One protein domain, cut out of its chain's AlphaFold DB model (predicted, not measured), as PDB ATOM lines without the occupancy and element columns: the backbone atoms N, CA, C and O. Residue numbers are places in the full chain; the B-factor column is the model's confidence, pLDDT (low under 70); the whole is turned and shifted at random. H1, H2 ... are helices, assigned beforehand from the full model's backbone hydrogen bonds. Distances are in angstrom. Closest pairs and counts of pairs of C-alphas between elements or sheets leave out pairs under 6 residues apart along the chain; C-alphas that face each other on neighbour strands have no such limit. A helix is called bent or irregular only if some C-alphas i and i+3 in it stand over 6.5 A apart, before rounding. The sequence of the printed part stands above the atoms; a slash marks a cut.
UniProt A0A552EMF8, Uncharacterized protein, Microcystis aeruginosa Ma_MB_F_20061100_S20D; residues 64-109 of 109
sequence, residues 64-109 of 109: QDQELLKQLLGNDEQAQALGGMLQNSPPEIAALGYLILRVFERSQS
ATOM      1  N   GLN A  64      26.949 -22.802  22.284       83.81
ATOM      2  CA  GLN A  64      25.612 -22.859  21.697       83.81
ATOM      3  C   GLN A  64      24.574 -22.141  22.571       83.81
ATOM      4  O   GLN A  64      23.748 -21.392  22.056       83.81
ATOM      5  N   ASP A  65      24.639 -22.319  23.891       83.81
ATOM      6  CA  ASP A  65      23.767 -21.606  24.831       83.81
ATOM      7  C   ASP A  65      23.989 -20.086  24.779       83.81
ATOM      8  O   ASP A  65      23.041 -19.306  24.866       83.81
ATOM      9  N   GLN A  66      25.239 -19.655  24.590       85.06
ATOM     10  CA  GLN A  66      25.583 -18.245  24.401       85.06
ATOM     11  C   GLN A  66      25.005 -17.684  23.098       85.06
ATOM     12  O   GLN A  66      24.450 -16.589  23.112       85.06
ATOM     13  N   GLU A  67      25.074 -18.425  21.990       87.56
ATOM     14  CA  GLU A  67      24.441 -18.015  20.729       87.56
ATOM     15  C   GLU A  67      22.916 -17.928  20.849       87.56
ATOM     16  O   GLU A  67      22.319 -16.952  20.393       87.56
ATOM     17  N   LEU A  68      22.288 -18.869  21.556       87.12
ATOM     18  CA  LEU A  68      20.851 -18.818  21.837       87.12
ATOM     19  C   LEU A  68      20.482 -17.597  22.681       87.12
ATOM     20  O   LEU A  68      19.493 -16.929  22.387       87.12
ATOM     21  N   LEU A  69      21.278 -17.265  23.700       89.12
ATOM     22  CA  LEU A  69      21.098 -16.042  24.483       89.12
ATOM     23  C   LEU A  69      21.247 -14.790  23.614       89.12
ATOM     24  O   LEU A  69      20.434 -13.874  23.725       89.12
ATOM     25  N   LYS A  70      22.235 -14.758  22.715       90.00
ATOM     26  CA  LYS A  70      22.419 -13.655  21.759       90.00
ATOM     27  C   LYS A  70      21.213 -13.514  20.836       90.00
ATOM     28  O   LYS A  70      20.765 -12.397  20.609       90.00
ATOM     29  N   GLN A  71      20.644 -14.618  20.355       88.38
ATOM     30  CA  GLN A  71      19.435 -14.606  19.526       88.38
ATOM     31  C   GLN A  71      18.178 -14.213  20.308       88.38
ATOM     32  O   GLN A  71      17.331 -13.500  19.775       88.38
ATOM     33  N   LEU A  72      18.053 -14.651  21.561       86.44
ATOM     34  CA  LEU A  72      16.910 -14.347  22.420       86.44
ATOM     35  C   LEU A  72      16.896 -12.871  22.846       86.44
ATOM     36  O   LEU A  72      15.838 -12.246  22.856       86.44
ATOM     37  N   LEU A  73      18.057 -12.321  23.208       89.00
ATOM     38  CA  LEU A  73      18.184 -10.942  23.684       89.00
ATOM     39  C   LEU A  73      18.483  -9.943  22.555       89.00
ATOM     40  O   LEU A  73      18.267  -8.746  22.729       89.00
ATOM     41  N   GLY A  74      18.990 -10.404  21.408       87.06
ATOM     42  CA  GLY A  74      19.420  -9.550  20.295       87.06
ATOM     43  C   GLY A  74      20.635  -8.673  20.618       87.06
ATOM     44  O   GLY A  74      20.922  -7.736  19.878       87.06
ATOM     45  N   ASN A  75      21.315  -8.935  21.739       91.12
ATOM     46  CA  ASN A  75      22.422  -8.127  22.233       91.12
ATOM     47  C   ASN A  75      23.483  -9.007  22.910       91.12
ATOM     48  O   ASN A  75      23.230  -9.618  23.954       91.12
ATOM     49  N   ASP A  76      24.682  -9.027  22.327       87.81
ATOM     50  CA  ASP A  76      25.854  -9.759  22.809       87.81
ATOM     51  C   ASP A  76      26.231  -9.417  24.254       87.81
ATOM     52  O   ASP A  76      26.563 -10.313  25.034       87.81
ATOM     53  N   GLU A  77      26.135  -8.143  24.636       91.06
ATOM     54  CA  GLU A  77      26.517  -7.674  25.971       91.06
ATOM     55  C   GLU A  77      25.560  -8.225  27.036       91.06
ATOM     56  O   GLU A  77      25.980  -8.721  28.083       91.06
ATOM     57  N   GLN A  78      24.260  -8.220  26.736       88.25
ATOM     58  CA  GLN A  78      23.250  -8.760  27.637       88.25
ATOM     59  C   GLN A  78      23.320 -10.284  27.698       88.25
ATOM     60  O   GLN A  78      23.175 -10.851  28.778       88.25
ATOM     61  N   ALA A  79      23.596 -10.953  26.576       87.56
ATOM     62  CA  ALA A  79      23.792 -12.398  26.537       87.56
ATOM     63  C   ALA A  79      25.004 -12.832  27.372       87.56
ATOM     64  O   ALA A  79      24.903 -13.772  28.157       87.56
ATOM     65  N   GLN A  80      26.131 -12.120  27.279       87.62
ATOM     66  CA  GLN A  80      27.302 -12.364  28.125       87.62
ATOM     67  C   GLN A  80      27.034 -12.062  29.598       87.62
ATOM     68  O   GLN A  80      27.434 -12.848  30.458       87.62
ATOM     69  N   ALA A  81      26.341 -10.963  29.905       89.69
ATOM     70  CA  ALA A  81      25.972 -10.630  31.275       89.69
ATOM     71  C   ALA A  81      25.064 -11.708  31.879       89.69
ATOM     72  O   ALA A  81      25.306 -12.172  32.991       89.69
ATOM     73  N   LEU A  82      24.052 -12.159  31.136       87.00
ATOM     74  CA  LEU A  82      23.096 -13.165  31.588       87.00
ATOM     75  C   LEU A  82      23.738 -14.551  31.663       87.00
ATOM     76  O   LEU A  82      23.559 -15.246  32.657       87.00
ATOM     77  N   GLY A  83      24.579 -14.915  30.699       87.38
ATOM     78  CA  GLY A  83      25.371 -16.140  30.743       87.38
ATOM     79  C   GLY A  83      26.395 -16.164  31.881       87.38
ATOM     80  O   GLY A  83      26.597 -17.190  32.531       87.38
ATOM     81  N   GLY A  84      27.013 -15.023  32.187       88.12
ATOM     82  CA  GLY A  84      27.865 -14.849  33.362       88.12
ATOM     83  C   GLY A  84      27.069 -14.941  34.663       88.12
ATOM     84  O   GLY A  84      27.486 -15.635  35.589       88.12
ATOM     85  N   MET A  85      25.896 -14.309  34.725       86.62
ATOM     86  CA  MET A  85      24.999 -14.399  35.877       86.62
ATOM     87  C   MET A  85      24.538 -15.834  36.103       86.62
ATOM     88  O   MET A  85      24.645 -16.305  37.227       86.62
ATOM     89  N   LEU A  86      24.099 -16.559  35.072       85.31
ATOM     90  CA  LEU A  86      23.649 -17.950  35.195       85.31
ATOM     91  C   LEU A  86      24.760 -18.875  35.705       85.31
ATOM     92  O   LEU A  86      24.483 -19.756  36.511       85.31
ATOM     93  N   GLN A  87      26.013 -18.635  35.310       82.56
ATOM     94  CA  GLN A  87      27.168 -19.393  35.802       82.56
ATOM     95  C   GLN A  87      27.532 -19.090  37.264       82.56
ATOM     96  O   GLN A  87      28.085 -19.953  37.939       82.56
ATOM     97  N   ASN A  88      27.231 -17.884  37.752       84.56
ATOM     98  CA  ASN A  88      27.490 -17.470  39.137       84.56
ATOM     99  C   ASN A  88      26.241 -17.549  40.033       84.56
ATOM    100  O   ASN A  88      26.307 -17.232  41.221       84.56
ATOM    101  N   SER A  89      25.093 -17.930  39.472       81.81
ATOM    102  CA  SER A  89      23.817 -17.970  40.175       81.81
ATOM    103  C   SER A  89      23.638 -19.269  40.959       81.81
ATOM    104  O   SER A  89      24.217 -20.296  40.598       81.81
ATOM    105  N   PRO A  90      22.785 -19.260  42.001       84.56
ATOM    106  CA  PRO A  90      22.369 -20.481  42.674       84.56
ATOM    107  C   PRO A  90      21.787 -21.512  41.692       84.56
ATOM    108  O   PRO A  90      21.174 -21.116  40.689       84.56
ATOM    109  N   PRO A  91      21.911 -22.819  41.980       77.56
ATOM    110  CA  PRO A  91      21.484 -23.877  41.070       77.56
ATOM    111  C   PRO A  91      20.038 -23.793  40.605       77.56
ATOM    112  O   PRO A  91      19.744 -24.090  39.450       77.56
ATOM    113  N   GLU A  92      19.141 -23.342  41.470       83.25
ATOM    114  CA  GLU A  92      17.729 -23.161  41.157       83.25
ATOM    115  C   GLU A  92      17.521 -22.103  40.063       83.25
ATOM    116  O   GLU A  92      16.766 -22.322  39.119       83.25
ATOM    117  N   ILE A  93      18.236 -20.978  40.146       82.69
ATOM    118  CA  ILE A  93      18.161 -19.885  39.164       82.69
ATOM    119  C   ILE A  93      18.815 -20.308  37.849       82.69
ATOM    120  O   ILE A  93      18.255 -20.091  36.773       82.69
ATOM    121  N   ALA A  94      19.977 -20.952  37.933       83.94
ATOM    122  CA  ALA A  94      20.669 -21.473  36.766       83.94
ATOM    123  C   ALA A  94      19.794 -22.490  36.016       83.94
ATOM    124  O   ALA A  94      19.613 -22.368  34.807       83.94
ATOM    125  N   ALA A  95      19.172 -23.436  36.728       82.56
ATOM    126  CA  ALA A  95      18.280 -24.439  36.148       82.56
ATOM    127  C   ALA A  95      17.081 -23.814  35.418       82.56
ATOM    128  O   ALA A  95      16.715 -24.281  34.337       82.56
ATOM    129  N   LEU A  96      16.501 -22.740  35.965       85.25
ATOM    130  CA  LEU A  96      15.451 -21.976  35.287       85.25
ATOM    131  C   LEU A  96      15.970 -21.317  34.005       85.25
ATOM    132  O   LEU A  96      15.304 -21.394  32.974       85.25
ATOM    133  N   GLY A  97      17.172 -20.735  34.039       86.25
ATOM    134  CA  GLY A  97      17.833 -20.205  32.845       86.25
ATOM    135  C   GLY A  97      18.000 -21.265  31.757       86.25
ATOM    136  O   GLY A  97      17.508 -21.085  30.646       86.25
ATOM    137  N   TYR A  98      18.601 -22.414  32.083       84.19
ATOM    138  CA  TYR A  98      18.788 -23.516  31.128       84.19
ATOM    139  C   TYR A  98      17.471 -24.067  30.573       84.19
ATOM    140  O   TYR A  98      17.400 -24.434  29.398       84.19
ATOM    141  N   LEU A  99      16.414 -24.114  31.389       87.12
ATOM    142  CA  LEU A  99      15.084 -24.512  30.932       87.12
ATOM    143  C   LEU A  99      14.559 -23.552  29.855       87.12
ATOM    144  O   LEU A  99      14.066 -24.011  28.826       87.12
ATOM    145  N   ILE A 100      14.703 -22.243  30.068       86.75
ATOM    146  CA  ILE A 100      14.277 -21.213  29.111       86.75
ATOM    147  C   ILE A 100      15.060 -21.335  27.801       86.75
ATOM    148  O   ILE A 100      14.446 -21.367  26.734       86.75
ATOM    149  N   LEU A 101      16.389 -21.478  27.870       85.81
ATOM    150  CA  LEU A 101      17.229 -21.661  26.680       85.81
ATOM    151  C   LEU A 101      16.803 -22.892  25.874       85.81
ATOM    152  O   LEU A 101      16.655 -22.815  24.657       85.81
ATOM    153  N   ARG A 102      16.541 -24.016  26.549       83.44
ATOM    154  CA  ARG A 102      16.129 -25.262  25.891       83.44
ATOM    155  C   ARG A 102      14.734 -25.179  25.268       83.44
ATOM    156  O   ARG A 102      14.487 -25.799  24.238       83.44
ATOM    157  N   VAL A 103      13.806 -24.434  25.872       87.00
ATOM    158  CA  VAL A 103      12.483 -24.174  25.274       87.00
ATOM    159  C   VAL A 103      12.618 -23.297  24.029       87.00
ATOM    160  O   VAL A 103      11.971 -23.570  23.016       87.00
ATOM    161  N   PHE A 104      13.478 -22.279  24.081       84.44
ATOM    162  CA  PHE A 104      13.744 -21.411  22.939       84.44
ATOM    163  C   PHE A 104      14.411 -22.169  21.786       84.44
ATOM    164  O   PHE A 104      13.939 -22.080  20.660       84.44
ATOM    165  N   GLU A 105      15.427 -22.986  22.070       83.88
ATOM    166  CA  GLU A 105      16.106 -23.843  21.086       83.88
ATOM    167  C   GLU A 105      15.120 -24.753  20.341       83.88
ATOM    168  O   GLU A 105      15.093 -24.772  19.112       83.88
ATOM    169  N   ARG A 106      14.212 -25.408  21.073       82.62
ATOM    170  CA  ARG A 106      13.144 -26.228  20.477       82.62
ATOM    171  C   ARG A 106      12.137 -25.440  19.647       82.62
ATOM    172  O   ARG A 106      11.475 -26.033  18.809       82.62
ATOM    173  N   SER A 107      11.985 -24.142  19.901       79.25
ATOM    174  CA  SER A 107      11.082 -23.274  19.135       79.25
ATOM    175  C   SER A 107      11.704 -22.805  17.813       79.25
ATOM    176  O   SER A 107      10.999 -22.231  16.989       79.25
ATOM    177  N   GLN A 108      13.013 -23.016  17.626       68.88
ATOM    178  CA  GLN A 108      13.760 -22.673  16.411       68.88
ATOM    179  C   GLN A 108      13.940 -23.874  15.454       68.88
ATOM    180  O   GLN A 108      14.486 -23.686  14.366       68.88
ATOM    181  N   SER A 109      13.517 -25.089  15.847       62.88
ATOM    182  CA  SER A 109      13.476 -26.302  14.998       62.88
ATOM    183  C   SER A 109      12.117 -26.486  14.333       62.88
ATOM    184  O   SER A 109      12.103 -26.973  13.181       62.88
TER     185      SER A 109
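AT A GLANCE: This is residues 64 to 109 of the 109 residues of an uncharacterized protein of Microcystis aeruginosa Ma_MB_F_20061100_S20D (UniProt A0A552EMF8). Three helices make a small V with a plug in its mouth: H2 and H3 are the two arms, joined near the end of H2 and the beginning of H3, and H1 lies across the open end between them, touching both. H3 is the longest helix and runs along the long side of the whole. The printed part has 46 residues with three named helices, H1, H2 and H3 in that order along the chain, and no named strand; the class is all helix. It is compact, with a radius of gyration of the C-alphas of 10.1 A, and its C-alphas span 29 by 21 by 13 A.

IN THESE COORDINATES: Begin at C-alpha 64, at (25.612, -22.859, 21.697), where H1 starts; it covers residues 64 to 73 and measures 14.2 A from first to last C-alpha. After Gly 74 and Asn 75, look for C-alpha 76 at (25.854, -9.759, 22.809): here H2 begins, residues 76 to 88, 18.1 A long. Past Ser 89 and Pro 90 you reach H3, residues 91 to 107, which runs 24.3 A to C-alpha 107 at (11.082, -23.274, 19.135). None of the three is bent.

HOW THE PARTS SIT: Start with H1 and H2, which touch at a steep tilt of 57 degrees and run opposite ways; their closest C-alphas, those of Leu 69 and Ala 79, are 5.0 A apart. Next compare H2 with H3: they form a helical hairpin, running opposite ways at a steep tilt of 43 degrees. They touch through residues 86 to 87 of H2 and 93 to 97 of H3 alone, and their closest C-alphas, those of Leu 86 and Ala 94, are 4.9 A apart. Then go further along H3 to residues 101 to 105, the part of it that touches H1. There the closest C-alphas of the two helices, those of Leu 68 and Leu 101, are 6.7 A apart, and the lines of H1 and H3 stand about perpendicular, at 80 degrees. The helix packing is mostly crossed: of these 3 pairs, 0 are at a shallow tilt. In H1, H2 and H3, every O i to N i+4 pair is within hydrogen-bond range.

THE WHOLE: The two C-alphas farthest apart are those of Pro 90 and Ser 109, at 29.6 A, while the first and last printed C-alphas, those of Gln 64 and Ser 109, are 14.3 A apart. The printed part has no cut and ends at residue 109, the chain's last residue. Both links, H1 to H2 and H2 to H3, are tight, with 2 residues each. In the B-factor column of this predicted model, the mean pLDDT of the printed part is 84.9, and residues 108 to 109 are under 70.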